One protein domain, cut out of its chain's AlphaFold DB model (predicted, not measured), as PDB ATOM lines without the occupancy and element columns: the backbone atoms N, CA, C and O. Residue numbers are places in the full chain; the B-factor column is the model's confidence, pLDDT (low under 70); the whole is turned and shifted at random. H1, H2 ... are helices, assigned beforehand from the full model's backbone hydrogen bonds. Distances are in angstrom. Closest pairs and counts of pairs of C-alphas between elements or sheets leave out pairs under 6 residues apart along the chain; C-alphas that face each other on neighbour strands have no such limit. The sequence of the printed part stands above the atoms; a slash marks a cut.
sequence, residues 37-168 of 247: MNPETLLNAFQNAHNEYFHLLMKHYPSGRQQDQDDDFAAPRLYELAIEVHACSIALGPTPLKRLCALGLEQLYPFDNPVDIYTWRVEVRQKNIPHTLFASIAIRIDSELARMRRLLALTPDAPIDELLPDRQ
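This is residues 37 to 168 of the 247 residues of an uncharacterized protein of Streptomyces sp. SID10244 (UniProt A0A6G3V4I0). Picture an elongated helical bundle with four sides: the long helices H1, H2 and H6 run along its length, H1 standing between H2 and H6, and H3 followed by H4 makes the fourth side. H5 and the long loop of residues 60 to 74 lie toward one end, and the small H7 packs on H3 and H6 toward the other. The printed part has 132 residues with seven named helices, H1 to H7 in chain order, and no named strand; the class is all helix. It is compact, with a radius of gyration of the C-alphas of 15.9 A, and spans 52 by 27 by 20 A.

Start at the hub, H6, residues 131 to 154, which touches four helices. It touches H1, residues 39 to 59, opposite ways at a shallow tilt of 15 degrees; look at Leu 43 and Leu 145, the closest C-alphas at 6.9 A. With residues 137 to 144 alone it touches H3, residues 94 to 103, closest at the C-alphas of Leu 103 and Arg 140, 6.2 A; they run opposite ways at a shallow tilt of 32 degrees, only just short of steep. With residues 134 to 141 alone it touches H4, residues 105 to 108, closest at the C-alphas of Leu 108 and Phe 134, 5.9 A. With residues 148 to 152 alone it touches H7, residues 160 to 163, closest at the C-alphas of Leu 151 and Leu 163, 6.7 A. H7 also touches H3, where the C-alphas of Thr 95 and Asp 161 are closest at 5.3 A. H1 forms a helical hairpin with H2, residues 75 to 91: they touch, opposite ways at a shallow tilt of 29 degrees, with Phe 46 and Val 85 the closest C-alphas at 5.3 A. H2 and H6 are apart. With residues 89 to 90 alone H2 touches H3 at a steep tilt of 48 degrees, closest at the C-alphas of Ser 89 and Leu 97, 5.4 A. H5, residues 116 to 126, is close to H2 but not clearly touching, about perpendicular at 76 degrees, with the C-alphas of Tyr 79 and Ile 117 closest at 7.4 A. Every O i to N i+4 pair is within hydrogen-bond range in H1, H3, H5 and H6, and 12 of 13 are in H2; H4 and H7 are too short for such a pair.

Find C-alpha 131 at (-28.628, -44.317, -21.309); from there H6 runs 35.3 A to C-alpha 154 at (-36.882, -36.285, 12.027). H1 begins at C-alpha 39, (-24.463, -34.590, 7.395), and runs 30.1 A; H2 runs 24.6 A. H3 is 14.3 A long, H5 15.2 A, H4 5.3 A and H7 5.0 A.

The two C-alphas farthest apart are those of Gln 66 and Asp 157, at 52.8 A. The printed part has no cut, and its one long link joins H1 to H2. Look for pLDDT under 70 at residue 37, residues 64 to 75 and residues 165 to 168; the mean of the printed part is 84.3.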
ATOM      1  N   MET A  37     -18.118 -33.303   9.255       66.94
ATOM      2  CA  MET A  37     -18.884 -32.478   8.334       66.94
ATOM      3  C   MET A  37     -20.355 -32.679   8.677       66.94
ATOM      4  O   MET A  37     -20.799 -33.812   8.873       66.94
ATOM      5  N   ASN A  38     -21.095 -31.573   8.770       84.56
ATOM      6  CA  ASN A  38     -22.531 -31.629   8.979       84.56
ATOM      7  C   ASN A  38     -23.132 -32.580   7.917       84.56
ATOM      8  O   ASN A  38     -22.899 -32.358   6.720       84.56
ATOM      9  N   PRO A  39     -23.879 -33.627   8.323       84.81
ATOM     10  CA  PRO A  39     -24.463 -34.590   7.395       84.81
ATOM     11  C   PRO A  39     -25.311 -33.934   6.295       84.81
ATOM     12  O   PRO A  39     -25.336 -34.407   5.161       84.81
ATOM     13  N   GLU A  40     -25.951 -32.802   6.586       88.44
ATOM     14  CA  GLU A  40     -26.695 -32.020   5.599       88.44
ATOM     15  C   GLU A  40     -25.778 -31.387   4.544       88.44
ATOM     16  O   GLU A  40     -26.052 -31.466   3.346       88.44
ATOM     17  N   THR A  41     -24.651 -30.802   4.966       91.25
ATOM     18  CA  THR A  41     -23.640 -30.258   4.048       91.25
ATOM     19  C   THR A  41     -23.082 -31.354   3.147       91.25
ATOM     20  O   THR A  41     -22.922 -31.133   1.949       91.25
ATOM     21  N   LEU A  42     -22.852 -32.544   3.701       92.06
ATOM     22  CA  LEU A  42     -22.358 -33.692   2.951       92.06
ATOM     23  C   LEU A  42     -23.375 -34.194   1.916       92.06
ATOM     24  O   LEU A  42     -23.020 -34.417   0.762       92.06
ATOM     25  N   LEU A  43     -24.652 -34.308   2.293       94.00
ATOM     26  CA  LEU A  43     -25.725 -34.674   1.362       94.00
ATOM     27  C   LEU A  43     -25.920 -33.627   0.258       94.00
ATOM     28  O   LEU A  43     -26.273 -33.976  -0.868       94.00
ATOM     29  N   ASN A  44     -25.703 -32.346   0.558       95.31
ATOM     30  CA  ASN A  44     -25.777 -31.278  -0.437       95.31
ATOM     31  C   ASN A  44     -24.588 -31.314  -1.403       95.31
ATOM     32  O   ASN A  44     -24.808 -31.203  -2.606       95.31
ATOM     33  N   ALA A  45     -23.368 -31.535  -0.905       96.06
ATOM     34  CA  ALA A  45     -22.191 -31.744  -1.747       96.06
ATOM     35  C   ALA A  45     -22.384 -32.954  -2.674       96.06
ATOM     36  O   ALA A  45     -22.289 -32.812  -3.892       96.06
ATOM     37  N   PHE A  46     -22.812 -34.095  -2.115       97.25
ATOM     38  CA  PHE A  46     -23.155 -35.289  -2.890       97.25
ATOM     39  C   PHE A  46     -24.156 -34.954  -3.997       97.25
ATOM     40  O   PHE A  46     -23.932 -35.282  -5.157       97.25
ATOM     41  N   GLN A  47     -25.282 -34.321  -3.655       97.81
ATOM     42  CA  GLN A  47     -26.357 -34.045  -4.609       97.81
ATOM     43  C   GLN A  47     -25.921 -33.103  -5.728       97.81
ATOM     44  O   GLN A  47     -26.308 -33.301  -6.877       97.81
ATOM     45  N   ASN A  48     -25.129 -32.083  -5.405       97.44
ATOM     46  CA  ASN A  48     -24.619 -31.153  -6.403       97.44
ATOM     47  C   ASN A  48     -23.701 -31.881  -7.388       97.44
ATOM     48  O   ASN A  48     -23.922 -31.784  -8.596       97.44
ATOM     49  N   ALA A  49     -22.756 -32.678  -6.877       97.06
ATOM     50  CA  ALA A  49     -21.864 -33.472  -7.712       97.06
ATOM     51  C   ALA A  49     -22.631 -34.515  -8.546       97.06
ATOM     52  O   ALA A  49     -22.388 -34.659  -9.742       97.06
ATOM     53  N   HIS A  50     -23.621 -35.184  -7.942       97.12
ATOM     54  CA  HIS A  50     -24.522 -36.132  -8.601       97.12
ATOM     55  C   HIS A  50     -25.249 -35.500  -9.793       97.12
ATOM     56  O   HIS A  50     -25.215 -36.039 -10.901       97.12
ATOM     57  N   ASN A  51     -25.869 -34.338  -9.574       96.44
ATOM     58  CA  ASN A  51     -26.645 -33.627 -10.586       96.44
ATOM     59  C   ASN A  51     -25.760 -33.116 -11.727       96.44
ATOM     60  O   ASN A  51     -26.118 -33.269 -12.896       96.44
ATOM     61  N   GLU A  52     -24.612 -32.516 -11.395       95.06
ATOM     62  CA  GLU A  52     -23.658 -32.016 -12.389       95.06
ATOM     63  C   GLU A  52     -23.105 -33.173 -13.231       95.06
ATOM     64  O   GLU A  52     -23.114 -33.104 -14.463       95.06
ATOM     65  N   TYR A  53     -22.718 -34.278 -12.582       94.00
ATOM     66  CA  TYR A  53     -22.224 -35.475 -13.258       94.00
ATOM     67  C   TYR A  53     -23.268 -36.034 -14.214       94.00
ATOM     68  O   TYR A  53     -22.975 -36.268 -15.383       94.00
ATOM     69  N   PHE A  54     -24.499 -36.230 -13.737       93.31
ATOM     70  CA  PHE A  54     -25.554 -36.825 -14.545       93.31
ATOM     71  C   PHE A  54     -25.924 -35.936 -15.739       93.31
ATOM     72  O   PHE A  54     -26.119 -36.437 -16.848       93.31
ATOM     73  N   HIS A  55     -25.943 -34.612 -15.551       90.88
ATOM     74  CA  HIS A  55     -26.141 -33.663 -16.643       90.88
ATOM     75  C   HIS A  55     -25.048 -33.792 -17.717       90.88
ATOM     76  O   HIS A  55     -25.363 -33.914 -18.904       90.88
ATOM     77  N   LEU A  56     -23.774 -33.819 -17.309       88.94
ATOM     78  CA  LEU A  56     -22.644 -33.998 -18.225       88.94
ATOM     79  C   LEU A  56     -22.676 -35.366 -18.917       88.94
ATOM     80  O   LEU A  56     -22.475 -35.441 -20.129       88.94
ATOM     81  N   LEU A  57     -22.995 -36.430 -18.178       88.94
ATOM     82  CA  LEU A  57     -23.108 -37.791 -18.695       88.94
ATOM     83  C   LEU A  57     -24.176 -37.892 -19.787       88.94
ATOM     84  O   LEU A  57     -23.930 -38.511 -20.816       88.94
ATOM     85  N   MET A  58     -25.358 -37.300 -19.581       88.12
ATOM     86  CA  MET A  58     -26.436 -37.327 -20.578       88.12
ATOM     87  C   MET A  58     -26.109 -36.465 -21.796       88.12
ATOM     88  O   MET A  58     -26.391 -36.867 -22.924       88.12
ATOM     89  N   LYS A  59     -25.481 -35.303 -21.584       84.62
ATOM     90  CA  LYS A  59     -25.051 -34.412 -22.667       84.62
ATOM     91  C   LYS A  59     -24.003 -35.069 -23.567       84.62
ATOM     92  O   LYS A  59     -24.066 -34.915 -24.782       84.62
ATOM     93  N   HIS A  60     -23.064 -35.797 -22.971       81.38
ATOM     94  CA  HIS A  60     -21.924 -36.406 -23.655       81.38
ATOM     95  C   HIS A  60     -22.019 -37.936 -23.721       81.38
ATOM     96  O   HIS A  60     -21.012 -38.644 -23.794       81.38
ATOM     97  N   TYR A  61     -23.244 -38.458 -23.673       85.06
ATOM     98  CA  TYR A  61     -23.484 -39.889 -23.654       85.06
ATOM     99  C   TYR A  61     -22.914 -40.549 -24.921       85.06
ATOM    100  O   TYR A  61     -23.229 -40.086 -26.021       85.06
ATOM    101  N   PRO A  62     -22.127 -41.641 -24.815       79.69
ATOM    102  CA  PRO A  62     -21.438 -42.234 -25.958       79.69
ATOM    103  C   PRO A  62     -22.387 -43.051 -26.842       79.69
ATOM    104  O   PRO A  62     -22.312 -44.275 -26.916       79.69
ATOM    105  N   SER A  63     -23.269 -42.341 -27.540       71.88
ATOM    106  CA  SER A  63     -24.330 -42.874 -28.397       71.88
ATOM    107  C   SER A  63     -23.831 -43.438 -29.732       71.88
ATOM    108  O   SER A  63     -24.611 -44.045 -30.464       71.88
ATOM    109  N   GLY A  64     -22.550 -43.240 -30.071       63.03
ATOM    110  CA  GLY A  64     -21.947 -43.750 -31.304       63.03
ATOM    111  C   GLY A  64     -22.263 -42.909 -32.546       63.03
ATOM    112  O   GLY A  64     -21.971 -43.336 -33.662       63.03
ATOM    113  N   ARG A  65     -22.849 -41.715 -32.380       60.50
ATOM    114  CA  ARG A  65     -23.081 -40.753 -33.472       60.50
ATOM    115  C   ARG A  65     -21.781 -40.006 -33.792       60.50
ATOM    116  O   ARG A  65     -20.995 -39.750 -32.893       60.50
ATOM    117  N   GLN A  66     -21.562 -39.629 -35.057       51.41
ATOM    118  CA  GLN A  66     -20.328 -38.971 -35.545       51.41
ATOM    119  C   GLN A  66     -19.888 -37.738 -34.732       51.41
ATOM    120  O   GLN A  66     -18.699 -37.456 -34.655       51.41
ATOM    121  N   GLN A  67     -20.824 -37.064 -34.061       51.59
ATOM    122  CA  GLN A  67     -20.570 -35.925 -33.172       51.59
ATOM    123  C   GLN A  67     -19.737 -36.281 -31.923       51.59
ATOM    124  O   GLN A  67     -19.171 -35.409 -31.280       51.59
ATOM    125  N   ASP A  68     -19.594 -37.572 -31.622       54.06
ATOM    126  CA  ASP A  68     -18.752 -38.090 -30.550       54.06
ATOM    127  C   ASP A  68     -17.233 -38.012 -30.856       54.06
ATOM    128  O   ASP A  68     -16.426 -38.317 -29.973       54.06
ATOM    129  N   GLN A  69     -16.816 -37.728 -32.096       51.84
ATOM    130  CA  GLN A  69     -15.398 -37.780 -32.493       51.84
ATOM    131  C   GLN A  69     -14.636 -36.462 -32.285       51.84
ATOM    132  O   GLN A  69     -13.430 -36.531 -32.065       51.84
ATOM    133  N   ASP A  70     -15.326 -35.315 -32.285       49.44
ATOM    134  CA  ASP A  70     -14.688 -33.986 -32.326       49.44
ATOM    135  C   ASP A  70     -14.881 -33.128 -31.064       49.44
ATOM    136  O   ASP A  70     -14.185 -32.127 -30.903       49.44
ATOM    137  N   ASP A  71     -15.787 -33.491 -30.150       51.09
ATOM    138  CA  ASP A  71     -15.962 -32.716 -28.919       51.09
ATOM    139  C   ASP A  71     -14.885 -33.093 -27.894       51.09
ATOM    140  O   ASP A  71     -14.895 -34.196 -27.334       51.09
ATOM    141  N   ASP A  72     -13.985 -32.134 -27.643       52.41
ATOM    142  CA  ASP A  72     -13.166 -32.011 -26.434       52.41
ATOM    143  C   ASP A  72     -14.075 -32.280 -25.232       52.41
ATOM    144  O   ASP A  72     -14.895 -31.459 -24.808       52.41
ATOM    145  N   PHE A  73     -14.030 -33.521 -24.763       51.97
ATOM    146  CA  PHE A  73     -14.978 -34.016 -23.788       51.97
ATOM    147  C   PHE A  73     -14.797 -33.197 -22.510       51.97
ATOM    148  O   PHE A  73     -13.671 -32.917 -22.090       51.97
ATOM    149  N   ALA A  74     -15.891 -32.931 -21.802       53.53
ATOM    150  CA  ALA A  74     -15.878 -32.514 -20.398       53.53
ATOM    151  C   ALA A  74     -15.277 -33.604 -19.457       53.53
ATOM    152  O   ALA A  74     -15.645 -33.704 -18.288       53.53
ATOM    153  N   ALA A  75     -14.363 -34.439 -19.975       63.09
ATOM    154  CA  ALA A  75     -13.729 -35.605 -19.373       63.09
ATOM    155  C   ALA A  75     -13.026 -35.298 -18.062       63.09
ATOM    156  O   ALA A  75     -13.196 -36.111 -17.155       63.09
ATOM    157  N   PRO A  76     -12.309 -34.163 -17.909       72.81
ATOM    158  CA  PRO A  76     -11.718 -33.832 -16.624       72.81
ATOM    159  C   PRO A  76     -12.764 -33.768 -15.517       72.81
ATOM    160  O   PRO A  76     -12.639 -34.401 -14.474       72.81
ATOM    161  N   ARG A  77     -13.870 -33.085 -15.809       87.19
ATOM    162  CA  ARG A  77     -14.887 -32.806 -14.809       87.19
ATOM    163  C   ARG A  77     -15.691 -34.046 -14.420       87.19
ATOM    164  O   ARG A  77     -16.074 -34.178 -13.265       87.19
ATOM    165  N   LEU A  78     -15.930 -34.975 -15.348       87.69
ATOM    166  CA  LEU A  78     -16.711 -36.183 -15.058       87.69
ATOM    167  C   LEU A  78     -16.046 -37.096 -14.021       87.69
ATOM    168  O   LEU A  78     -16.741 -37.559 -13.119       87.69
ATOM    169  N   TYR A  79     -14.735 -37.348 -14.112       88.31
ATOM    170  CA  TYR A  79     -14.071 -38.186 -13.106       88.31
ATOM    171  C   TYR A  79     -13.885 -37.437 -11.779       88.31
ATOM    172  O   TYR A  79     -14.020 -38.051 -10.726       88.31
ATOM    173  N   GLU A  80     -13.653 -36.118 -11.799       92.31
ATOM    174  CA  GLU A  80     -13.612 -35.300 -10.577       92.31
ATOM    175  C   GLU A  80     -14.926 -35.398  -9.796       92.31
ATOM    176  O   GLU A  80     -14.928 -35.627  -8.588       92.31
ATOM    177  N   LEU A  81     -16.056 -35.279 -10.498       94.56
ATOM    178  CA  LEU A  81     -17.382 -35.405  -9.902       94.56
ATOM    179  C   LEU A  81     -17.664 -36.832  -9.418       94.56
ATOM    180  O   LEU A  81     -18.307 -37.008  -8.385       94.56
ATOM    181  N   ALA A  82     -17.174 -37.852 -10.128       93.88
ATOM    182  CA  ALA A  82     -17.264 -39.237  -9.674       93.88
ATOM    183  C   ALA A  82     -16.474 -39.454  -8.371       93.88
ATOM    184  O   ALA A  82     -17.011 -40.039  -7.430       93.88
ATOM    185  N   ILE A  83     -15.251 -38.915  -8.270       94.38
ATOM    186  CA  ILE A  83     -14.463 -38.915  -7.027       94.38
ATOM    187  C   ILE A  83     -15.234 -38.206  -5.911       94.38
ATOM    188  O   ILE A  83     -15.302 -38.725  -4.800       94.38
ATOM    189  N   GLU A  84     -15.819 -37.038  -6.181       95.69
ATOM    190  CA  GLU A  84     -16.557 -36.267  -5.176       95.69
ATOM    191  C   GLU A  84     -17.778 -37.036  -4.651       95.69
ATOM    192  O   GLU A  84     -17.993 -37.104  -3.439       95.69
ATOM    193  N   VAL A  85     -18.532 -37.688  -5.540       96.94
ATOM    194  CA  VAL A  85     -19.651 -38.561  -5.160       96.94
ATOM    195  C   VAL A  85     -19.167 -39.745  -4.319       96.94
ATOM    196  O   VAL A  85     -19.746 -40.013  -3.263       96.94
ATOM    197  N   HIS A  86     -18.089 -40.420  -4.728       94.94
ATOM    198  CA  HIS A  86     -17.511 -41.534  -3.971       94.94
ATOM    199  C   HIS A  86     -17.021 -41.086  -2.592       94.94
ATOM    200  O   HIS A  86     -17.376 -41.700  -1.585       94.94
ATOM    201  N   ALA A  87     -16.299 -39.970  -2.508       94.62
ATOM    202  CA  ALA A  87     -15.828 -39.399  -1.252       94.62
ATOM    203  C   ALA A  87     -16.995 -39.049  -0.316       94.62
ATOM    204  O   ALA A  87     -16.969 -39.409   0.864       94.62
ATOM    205  N   CYS A  88     -18.052 -38.421  -0.842       94.94
ATOM    206  CA  CYS A  88     -19.250 -38.129  -0.062       94.94
ATOM    207  C   CYS A  88     -19.943 -39.411   0.412       94.94
ATOM    208  O   CYS A  88     -20.347 -39.498   1.569       94.94
ATOM    209  N   SER A  89     -20.051 -40.423  -0.454       93.19
ATOM    210  CA  SER A  89     -20.674 -41.708  -0.120       93.19
ATOM    211  C   SER A  89     -19.954 -42.432   1.022       93.19
ATOM    212  O   SER A  89     -20.609 -42.953   1.922       93.19
ATOM    213  N   ILE A  90     -18.617 -42.390   1.036       92.25
ATOM    214  CA  ILE A  90     -17.775 -42.965   2.091       92.25
ATOM    215  C   ILE A  90     -17.955 -42.184   3.396       92.25
ATOM    216  O   ILE A  90     -18.118 -42.781   4.460       92.25
ATOM    217  N   ALA A  91     -17.966 -40.852   3.318       91.25
ATOM    218  CA  ALA A  91     -18.100 -39.985   4.484       91.25
ATOM    219  C   ALA A  91     -19.487 -40.061   5.154       91.25
ATOM    220  O   ALA A  91     -19.596 -39.770   6.343       91.25
ATOM    221  N   LEU A  92     -20.538 -40.471   4.430       89.25
ATOM    222  CA  LEU A  92     -21.877 -40.679   5.002       89.25
ATOM    223  C   LEU A  92     -21.916 -41.864   5.981       89.25
ATOM    224  O   LEU A  92     -22.774 -41.893   6.863       89.25
ATOM    225  N   GLY A  93     -21.000 -42.823   5.829       89.50
ATOM    226  CA  GLY A  93     -20.902 -44.018   6.659       89.50
ATOM    227  C   GLY A  93     -21.185 -45.322   5.900       89.50
ATOM    228  O   GLY A  93     -21.665 -45.312   4.760       89.50
ATOM    229  N   PRO A  94     -20.888 -46.472   6.527       88.81
ATOM    230  CA  PRO A  94     -20.944 -47.783   5.885       88.81
ATOM    231  C   PRO A  94     -22.349 -48.199   5.426       88.81
ATOM    232  O   PRO A  94     -22.481 -48.786   4.349       88.81
ATOM    233  N   THR A  95     -23.410 -47.898   6.182       87.62
ATOM    234  CA  THR A  95     -24.786 -48.275   5.816       87.62
ATOM    235  C   THR A  95     -25.321 -47.452   4.639       87.62
ATOM    236  O   THR A  95     -25.818 -48.059   3.682       87.62
ATOM    237  N   PRO A  96     -25.195 -46.105   4.616       89.69
ATOM    238  CA  PRO A  96     -25.452 -45.298   3.422       89.69
ATOM    239  C   PRO A  96     -24.724 -45.810   2.182       89.69
ATOM    240  O   PRO A  96     -25.368 -46.035   1.156       89.69
ATOM    241  N   LEU A  97     -23.413 -46.052   2.289       91.50
ATOM    242  CA  LEU A  97     -22.596 -46.544   1.183       91.50
ATOM    243  C   LEU A  97     -23.121 -47.881   0.654       91.50
ATOM    244  O   LEU A  97     -23.405 -48.010  -0.534       91.50
ATOM    245  N   LYS A  98     -23.352 -48.854   1.542       88.88
ATOM    246  CA  LYS A  98     -23.897 -50.171   1.181       88.88
ATOM    247  C   LYS A  98     -25.224 -50.059   0.427       88.88
ATOM    248  O   LYS A  98     -25.442 -50.769  -0.557       88.88
ATOM    249  N   ARG A  99     -26.119 -49.173   0.873       88.50
ATOM    250  CA  ARG A  99     -27.417 -48.936   0.224       88.50
ATOM    251  C   ARG A  99     -27.237 -48.294  -1.146       88.50
ATOM    252  O   ARG A  99     -27.840 -48.770  -2.102       88.50
ATOM    253  N   LEU A 100     -26.375 -47.287  -1.270       91.69
ATOM    254  CA  LEU A 100     -26.060 -46.640  -2.546       91.69
ATOM    255  C   LEU A 100     -25.442 -47.629  -3.551       91.69
ATOM    256  O   LEU A 100     -25.916 -47.704  -4.686       91.69
ATOM    257  N   CYS A 101     -24.475 -48.456  -3.141       90.81
ATOM    258  CA  CYS A 101     -23.927 -49.530  -3.980       90.81
ATOM    259  C   CYS A 101     -25.032 -50.491  -4.437       90.81
ATOM    260  O   CYS A 101     -25.139 -50.810  -5.621       90.81
ATOM    261  N   ALA A 102     -25.948 -50.877  -3.542       87.06
ATOM    262  CA  ALA A 102     -27.087 -51.718  -3.900       87.06
ATOM    263  C   ALA A 102     -28.096 -51.046  -4.862       87.06
ATOM    264  O   ALA A 102     -28.881 -51.755  -5.503       87.06
ATOM    265  N   LEU A 103     -28.090 -49.710  -4.977       88.88
ATOM    266  CA  LEU A 103     -28.887 -48.937  -5.943       88.88
ATOM    267  C   LEU A 103     -28.193 -48.697  -7.279       88.88
ATOM    268  O   LEU A 103     -28.860 -48.210  -8.192       88.88
ATOM    269  N   GLY A 104     -26.916 -49.044  -7.406       90.44
ATOM    270  CA  GLY A 104     -26.187 -48.892  -8.656       90.44
ATOM    271  C   GLY A 104     -25.034 -47.884  -8.622       90.44
ATOM    272  O   GLY A 104     -24.590 -47.475  -9.691       90.44
ATOM    273  N   LEU A 105     -24.585 -47.415  -7.447       93.31
ATOM    274  CA  LEU A 105     -23.571 -46.349  -7.350       93.31
ATOM    275  C   LEU A 105     -22.321 -46.654  -8.192       93.31
ATOM    276  O   LEU A 105     -21.942 -45.857  -9.040       93.31
ATOM    277  N   GLU A 106     -21.738 -47.837  -8.026       91.81
ATOM    278  CA  GLU A 106     -20.536 -48.265  -8.760       91.81
ATOM    279  C   GLU A 106     -20.772 -48.348 -10.274       91.81
ATOM    280  O   GLU A 106     -19.872 -48.117 -11.072       91.81
ATOM    281  N   GLN A 107     -22.006 -48.638 -10.684       90.81
ATOM    282  CA  GLN A 107     -22.393 -48.742 -12.085       90.81
ATOM    283  C   GLN A 107     -22.571 -47.369 -12.741       90.81
ATOM    284  O   GLN A 107     -22.306 -47.226 -13.935       90.81
ATOM    285  N   LEU A 108     -23.028 -46.365 -11.986       92.69
ATOM    286  CA  LEU A 108     -23.166 -44.993 -12.476       92.69
ATOM    287  C   LEU A 108     -21.842 -44.221 -12.433       92.69
ATOM    288  O   LEU A 108     -21.623 -43.382 -13.305       92.69
ATOM    289  N   TYR A 109     -20.964 -44.540 -11.478       93.25
ATOM    290  CA  TYR A 109     -19.658 -43.902 -11.266       93.25
ATOM    291  C   TYR A 109     -18.495 -44.907 -11.377       93.25
ATOM    292  O   TYR A 109     -17.805 -45.154 -10.387       93.25
ATOM    293  N   PRO A 110     -18.261 -45.515 -12.553       88.31
ATOM    294  CA  PRO A 110     -17.351 -46.655 -12.686       88.31
ATOM    295  C   PRO A 110     -15.873 -46.275 -12.854       88.31
ATOM    296  O   PRO A 110     -15.050 -47.148 -13.103       88.31
ATOM    297  N   PHE A 111     -15.529 -44.992 -12.772       86.06
ATOM    298  CA  PHE A 111     -14.174 -44.491 -12.987       86.06
ATOM    299  C   PHE A 111     -13.854 -43.365 -12.008       86.06
ATOM    300  O   PHE A 111     -14.732 -42.601 -11.606       86.06
ATOM    301  N   ASP A 112     -12.576 -43.232 -11.676       83.81
ATOM    302  CA  ASP A 112     -12.029 -42.167 -10.831       83.81
ATOM    303  C   ASP A 112     -10.822 -41.472 -11.480       83.81
ATOM    304  O   ASP A 112     -10.174 -40.624 -10.873       83.81
ATOM    305  N   ASN A 113     -10.510 -41.808 -12.732       82.88
ATOM    306  CA  ASN A 113      -9.363 -41.258 -13.431       82.88
ATOM    307  C   ASN A 113      -9.624 -41.101 -14.940       82.88
ATOM    308  O   ASN A 113     -10.535 -41.723 -15.501       82.88
ATOM    309  N   PRO A 114      -8.807 -40.282 -15.627       80.06
ATOM    310  CA  PRO A 114      -8.964 -40.034 -17.053       80.06
ATOM    311  C   PRO A 114      -8.744 -41.251 -17.950       80.06
ATOM    312  O   PRO A 114      -9.129 -41.181 -19.105       80.06
ATOM    313  N   VAL A 115      -8.076 -42.320 -17.510       82.25
ATOM    314  CA  VAL A 115      -7.837 -43.498 -18.363       82.25
ATOM    315  C   VAL A 115      -9.086 -44.374 -18.391       82.25
ATOM    316  O   VAL A 115      -9.554 -44.764 -19.463       82.25
ATOM    317  N   ASP A 116      -9.684 -44.597 -17.225       83.81
ATOM    318  CA  ASP A 116     -10.846 -45.470 -17.076       83.81
ATOM    319  C   ASP A 116     -12.096 -44.924 -17.769       83.81
ATOM    320  O   ASP A 116     -12.900 -45.706 -18.277       83.81
ATOM    321  N   ILE A 117     -12.231 -43.598 -17.912       82.12
ATOM    322  CA  ILE A 117     -13.336 -42.999 -18.678       82.12
ATOM    323  C   ILE A 117     -13.316 -43.431 -20.157       82.12
ATOM    324  O   ILE A 117     -14.374 -43.652 -20.752       82.12
ATOM    325  N   TYR A 118     -12.130 -43.605 -20.758       80.62
ATOM    326  CA  TYR A 118     -12.005 -44.074 -22.140       80.62
ATOM    327  C   TYR A 118     -12.385 -45.547 -22.251       80.62
ATOM    328  O   TYR A 118     -13.129 -45.919 -23.161       80.62
ATOM    329  N   THR A 119     -11.916 -46.371 -21.312       84.12
ATOM    330  CA  THR A 119     -12.247 -47.798 -21.241       84.12
ATOM    331  C   THR A 119     -13.753 -47.995 -21.083       84.12
ATOM    332  O   THR A 119     -14.375 -48.698 -21.882       84.12
ATOM    333  N   TRP A 120     -14.365 -47.288 -20.131       87.62
ATOM    334  CA  TRP A 120     -15.805 -47.315 -19.894       87.62
ATOM    335  C   TRP A 120     -16.603 -46.898 -21.135       87.62
ATOM    336  O   TRP A 120     -17.584 -47.540 -21.507       87.62
ATOM    337  N   ARG A 121     -16.167 -45.850 -21.840       83.81
ATOM    338  CA  ARG A 121     -16.825 -45.382 -23.068       83.81
ATOM    339  C   ARG A 121     -16.854 -46.457 -24.150       83.81
ATOM    340  O   ARG A 121     -17.869 -46.633 -24.830       83.81
ATOM    341  N   VAL A 122     -15.723 -47.133 -24.346       84.62
ATOM    342  CA  VAL A 122     -15.604 -48.240 -25.300       84.62
ATOM    343  C   VAL A 122     -16.544 -49.370 -24.894       84.62
ATOM    344  O   VAL A 122     -17.293 -49.860 -25.739       84.62
ATOM    345  N   GLU A 123     -16.578 -49.717 -23.609       87.06
ATOM    346  CA  GLU A 123     -17.461 -50.748 -23.071       87.06
ATOM    347  C   GLU A 123     -18.946 -50.426 -23.291       87.06
ATOM    348  O   GLU A 123     -19.677 -51.265 -23.819       87.06
ATOM    349  N   VAL A 124     -19.396 -49.212 -22.953       86.88
ATOM    350  CA  VAL A 124     -20.797 -48.783 -23.130       86.88
ATOM    351  C   VAL A 124     -21.248 -48.925 -24.577       86.88
ATOM    352  O   VAL A 124     -22.345 -49.423 -24.833       86.88
ATOM    353  N   ARG A 125     -20.384 -48.554 -25.526       85.69
ATOM    354  CA  ARG A 125     -20.657 -48.698 -26.960       85.69
ATOM    355  C   ARG A 125     -20.684 -50.151 -27.401       85.69
ATOM    356  O   ARG A 125     -21.622 -50.558 -28.078       85.69
ATOM    357  N   GLN A 126     -19.668 -50.929 -27.031       87.69
ATOM    358  CA  GLN A 126     -19.549 -52.331 -27.432       87.69
ATOM    359  C   GLN A 126     -20.699 -53.178 -26.886       87.69
ATOM    360  O   GLN A 126     -21.242 -54.015 -27.603       87.69
ATOM    361  N   LYS A 127     -21.097 -52.935 -25.634       87.38
ATOM    362  CA  LYS A 127     -22.208 -53.632 -24.976       87.38
ATOM    363  C   LYS A 127     -23.577 -53.034 -25.306       87.38
ATOM    364  O   LYS A 127     -24.581 -53.572 -24.849       87.38
ATOM    365  N   ASN A 128     -23.630 -51.941 -26.076       85.06
ATOM    366  CA  ASN A 128     -24.848 -51.195 -26.398       85.06
ATOM    367  C   ASN A 128     -25.725 -50.945 -25.156       85.06
ATOM    368  O   ASN A 128     -26.943 -51.144 -25.170       85.06
ATOM    369  N   ILE A 129     -25.079 -50.571 -24.048       85.69
ATOM    370  CA  ILE A 129     -25.775 -50.248 -22.801       85.69
ATOM    371  C   ILE A 129     -26.669 -49.037 -23.094       85.69
ATOM    372  O   ILE A 129     -26.196 -48.123 -23.751       85.69
ATOM    373  N   PRO A 130     -27.939 -48.988 -22.658       85.88
ATOM    374  CA  PRO A 130     -28.800 -47.834 -22.903       85.88
ATOM    375  C   PRO A 130     -28.619 -46.738 -21.840       85.88
ATOM    376  O   PRO A 130     -28.497 -47.025 -20.648       85.88
ATOM    377  N   HIS A 131     -28.703 -45.463 -22.238       85.31
ATOM    378  CA  HIS A 131     -28.628 -44.317 -21.309       85.31
ATOM    379  C   HIS A 131     -29.714 -44.352 -20.220       85.31
ATOM    380  O   HIS A 131     -29.507 -43.874 -19.104       85.31
ATOM    381  N   THR A 132     -30.860 -44.968 -20.521       88.31
ATOM    382  CA  THR A 132     -31.980 -45.149 -19.587       88.31
ATOM    383  C   THR A 132     -31.604 -45.984 -18.364       88.31
ATOM    384  O   THR A 132     -32.200 -45.796 -17.303       88.31
ATOM    385  N   LEU A 133     -30.597 -46.861 -18.469       88.19
ATOM    386  CA  LEU A 133     -30.063 -47.600 -17.325       88.19
ATOM    387  C   LEU A 133     -29.425 -46.639 -16.313       88.19
ATOM    388  O   LEU A 133     -29.782 -46.663 -15.135       88.19
ATOM    389  N   PHE A 134     -28.548 -45.750 -16.784       89.62
ATOM    390  CA  PHE A 134     -27.902 -44.733 -15.950       89.62
ATOM    391  C   PHE A 134     -28.926 -43.765 -15.353       89.62
ATOM    392  O   PHE A 134     -28.855 -43.458 -14.167       89.62
ATOM    393  N   ALA A 135     -29.937 -43.361 -16.132       89.62
ATOM    394  CA  ALA A 135     -31.046 -42.551 -15.629       89.62
ATOM    395  C   ALA A 135     -31.841 -43.263 -14.520       89.62
ATOM    396  O   ALA A 135     -32.182 -42.653 -13.508       89.62
ATOM    397  N   SER A 136     -32.104 -44.568 -14.667       89.94
ATOM    398  CA  SER A 136     -32.789 -45.353 -13.633       89.94
ATOM    399  C   SER A 136     -31.986 -45.413 -12.337       89.94
ATOM    400  O   SER A 136     -32.572 -45.310 -11.259       89.94
ATOM    401  N   ILE A 137     -30.662 -45.573 -12.427       90.19
ATOM    402  CA  ILE A 137     -29.772 -45.567 -11.262       90.19
ATOM    403  C   ILE A 137     -29.760 -44.181 -10.605       90.19
ATOM    404  O   ILE A 137     -29.937 -44.093  -9.391       90.19
ATOM    405  N   ALA A 138     -29.635 -43.108 -11.392       93.31
ATOM    406  CA  ALA A 138     -29.606 -41.742 -10.874       93.31
ATOM    407  C   ALA A 138     -30.868 -41.406 -10.062       93.31
ATOM    408  O   ALA A 138     -30.777 -41.034  -8.896       93.31
ATOM    409  N   ILE A 139     -32.053 -41.706 -10.604       90.94
ATOM    410  CA  ILE A 139     -33.338 -41.493  -9.914       90.94
ATOM    411  C   ILE A 139     -33.431 -42.285  -8.597       90.94
ATOM    412  O   ILE A 139     -34.033 -41.829  -7.617       90.94
ATOM    413  N   ARG A 140     -32.863 -43.497  -8.551       89.69
ATOM    414  CA  ARG A 140     -32.836 -44.309  -7.325       89.69
ATOM    415  C   ARG A 140     -31.940 -43.672  -6.269       89.69
ATOM    416  O   ARG A 140     -32.358 -43.597  -5.115       89.69
ATOM    417  N   ILE A 141     -30.756 -43.207  -6.666       93.38
ATOM    418  CA  ILE A 141     -29.833 -42.489  -5.784       93.38
ATOM    419  C   ILE A 141     -30.502 -41.217  -5.252       93.38
ATOM    420  O   ILE A 141     -30.560 -41.049  -4.037       93.38
ATOM    421  N   ASP A 142     -31.122 -40.399  -6.108       94.56
ATOM    422  CA  ASP A 142     -31.881 -39.207  -5.696       94.56
ATOM    423  C   ASP A 142     -32.953 -39.521  -4.649       94.56
ATOM    424  O   ASP A 142     -33.081 -38.844  -3.624       94.56
ATOM    425  N   SER A 143     -33.719 -40.586  -4.885       91.69
ATOM    426  CA  SER A 143     -34.767 -41.033  -3.965       91.69
ATOM    427  C   SER A 143     -34.199 -41.434  -2.601       91.69
ATOM    428  O   SER A 143     -34.837 -41.217  -1.567       91.69
ATOM    429  N   GLU A 144     -33.002 -42.012  -2.583       91.56
ATOM    430  CA  GLU A 144     -32.333 -42.426  -1.360       91.56
ATOM    431  C   GLU A 144     -31.693 -41.248  -0.620       91.56
ATOM    432  O   GLU A 144     -31.871 -41.139   0.593       91.56
ATOM    433  N   LEU A 145     -31.077 -40.294  -1.323       93.81
ATOM    434  CA  LEU A 145     -30.621 -39.034  -0.724       93.81
ATOM    435  C   LEU A 145     -31.796 -38.262  -0.107       93.81
ATOM    436  O   LEU A 145     -31.700 -37.750   1.010       93.81
ATOM    437  N   ALA A 146     -32.944 -38.215  -0.790       92.94
ATOM    438  CA  ALA A 146     -34.164 -37.617  -0.253       92.94
ATOM    439  C   ALA A 146     -34.654 -38.336   1.016       92.94
ATOM    440  O   ALA A 146     -35.124 -37.684   1.953       92.94
ATOM    441  N   ARG A 147     -34.522 -39.667   1.085       90.00
ATOM    442  CA  ARG A 147     -34.836 -40.448   2.291       90.00
ATOM    443  C   ARG A 147     -33.893 -40.104   3.442       90.00
ATOM    444  O   ARG A 147     -34.383 -39.857   4.540       90.00
ATOM    445  N   MET A 148     -32.584 -40.040   3.193       91.00
ATOM    446  CA  MET A 148     -31.588 -39.667   4.204       91.00
ATOM    447  C   MET A 148     -31.868 -38.271   4.774       91.00
ATOM    448  O   MET A 148     -31.914 -38.111   5.990       91.00
ATOM    449  N   ARG A 149     -32.176 -37.286   3.917       92.12
ATOM    450  CA  ARG A 149     -32.576 -35.935   4.359       92.12
ATOM    451  C   ARG A 149     -33.815 -35.949   5.250       92.12
ATOM    452  O   ARG A 149     -33.852 -35.267   6.268       92.12
ATOM    453  N   ARG A 150     -34.839 -36.727   4.884       90.50
ATOM    454  CA  ARG A 150     -36.063 -36.847   5.692       90.50
ATOM    455  C   ARG A 150     -35.793 -37.490   7.049       90.50
ATOM    456  O   ARG A 150     -36.394 -37.067   8.026       90.50
ATOM    457  N   LEU A 151     -34.907 -38.484   7.112       87.81
ATOM    458  CA  LEU A 151     -34.511 -39.111   8.373       87.81
ATOM    459  C   LEU A 151     -33.756 -38.124   9.265       87.81
ATOM    460  O   LEU A 151     -34.145 -37.949  10.413       87.81
ATOM    461  N   LEU A 152     -32.775 -37.398   8.722       88.31
ATOM    462  CA  LEU A 152     -32.086 -36.329   9.452       88.31
ATOM    463  C   LEU A 152     -33.049 -35.268   9.993       88.31
ATOM    464  O   LEU A 152     -32.919 -34.849  11.136       88.31
ATOM    465  N   ALA A 153     -34.042 -34.852   9.205       88.44
ATOM    466  CA  ALA A 153     -35.023 -33.863   9.650       88.44
ATOM    467  C   ALA A 153     -35.898 -34.359  10.819       88.44
ATOM    468  O   ALA A 153     -36.370 -33.550  11.614       88.44
ATOM    469  N   LEU A 154     -36.131 -35.673  10.924       86.44
ATOM    470  CA  LEU A 154     -36.882 -36.285  12.027       86.44
ATOM    471  C   LEU A 154     -36.011 -36.522  13.266       86.44
ATOM    472  O   LEU A 154     -36.520 -36.488  14.384       86.44
ATOM    473  N   THR A 155     -34.716 -36.769  13.071       83.19
ATOM    474  CA  THR A 155     -33.750 -37.078  14.133       83.19
ATOM    475  C   THR A 155     -32.410 -36.377  13.859       83.19
ATOM    476  O   THR A 155     -31.473 -37.028  13.395       83.19
ATOM    477  N   PRO A 156     -32.301 -35.060  14.132       77.12
ATOM    478  CA  PRO A 156     -31.142 -34.248  13.737       77.12
ATOM    479  C   PRO A 156     -29.827 -34.641  14.417       77.12
ATOM    480  O   PRO A 156     -28.761 -34.485  13.830       77.12
ATOM    481  N   ASP A 157     -29.910 -35.163  15.643       78.19
ATOM    482  CA  ASP A 157     -28.743 -35.482  16.474       78.19
ATOM    483  C   ASP A 157     -28.222 -36.914  16.272       78.19
ATOM    484  O   ASP A 157     -27.191 -37.289  16.831       78.19
ATOM    485  N   ALA A 158     -28.939 -37.735  15.502       76.88
ATOM    486  CA  ALA A 158     -28.574 -39.126  15.282       76.88
ATOM    487  C   ALA A 158     -27.722 -39.273  14.009       76.88
ATOM    488  O   ALA A 158     -28.043 -38.679  12.974       76.88
ATOM    489  N   PRO A 159     -26.647 -40.077  14.043       78.44
ATOM    490  CA  PRO A 159     -25.827 -40.309  12.861       78.44
ATOM    491  C   PRO A 159     -26.644 -41.046  11.790       78.44
ATOM    492  O   PRO A 159     -27.338 -42.018  12.088       78.44
ATOM    493  N   ILE A 160     -26.540 -40.613  10.524       77.56
ATOM    494  CA  ILE A 160     -27.284 -41.212   9.391       77.56
ATOM    495  C   ILE A 160     -27.120 -42.735   9.351       77.56
ATOM    496  O   ILE A 160     -28.075 -43.452   9.052       77.56
ATOM    497  N   ASP A 161     -25.916 -43.216   9.655       76.31
ATOM    498  CA  ASP A 161     -25.568 -44.634   9.648       76.31
ATOM    499  C   ASP A 161     -26.448 -45.474  10.591       76.31
ATOM    500  O   ASP A 161     -26.827 -46.594  10.258       76.31
ATOM    501  N   GLU A 162     -26.874 -44.906  11.722       76.19
ATOM    502  CA  GLU A 162     -27.762 -45.567  12.687       76.19
ATOM    503  C   GLU A 162     -29.251 -45.410  12.331       76.19
ATOM    504  O   GLU A 162     -30.092 -46.197  12.769       76.19
ATOM    505  N   LEU A 163     -29.591 -44.413  11.507       74.62
ATOM    506  CA  LEU A 163     -30.969 -44.082  11.128       74.62
ATOM    507  C   LEU A 163     -31.514 -44.911   9.964       74.62
ATOM    508  O   LEU A 163     -32.714 -44.869   9.683       74.62
ATOM    509  N   LEU A 164     -30.656 -45.653   9.264       73.75
ATOM    510  CA  LEU A 164     -31.021 -46.442   8.091       73.75
ATOM    511  C   LEU A 164     -31.132 -47.931   8.452       73.75
ATOM    512  O   LEU A 164     -30.161 -48.669   8.311       73.75
ATOM    513  N   PRO A 165     -32.313 -48.444   8.841       66.06
ATOM    514  CA  PRO A 165     -32.470 -49.868   9.104       66.06
ATOM    515  C   PRO A 165     -32.212 -50.694   7.836       66.06
ATOM    516  O   PRO A 165     -32.932 -50.586   6.838       66.06
ATOM    517  N   ASP A 166     -31.213 -51.573   7.909       63.06
ATOM    518  CA  ASP A 166     -30.770 -52.455   6.818       63.06
ATOM    519  C   ASP A 166     -31.896 -53.393   6.329       63.06
ATOM    520  O   ASP A 166     -32.004 -53.723   5.150       63.06
ATOM    521  N   ARG A 167     -32.811 -53.778   7.233       56.62
ATOM    522  CA  ARG A 167     -33.943 -54.684   6.953       56.62
ATOM    523  C   ARG A 167     -35.104 -54.044   6.182       56.62
ATOM    524  O   ARG A 167     -36.000 -54.765   5.758       56.62
ATOM    525  N   GLN A 168     -35.123 -52.719   6.017       61.25
ATOM    526  CA  GLN A 168     -36.222 -51.983   5.367       61.25
ATOM    527  C   GLN A 168     -35.800 -51.319   4.051       61.25
ATOM    528  O   GLN A 168     -36.503 -50.457   3.521       61.25
TER     529      GLN A 168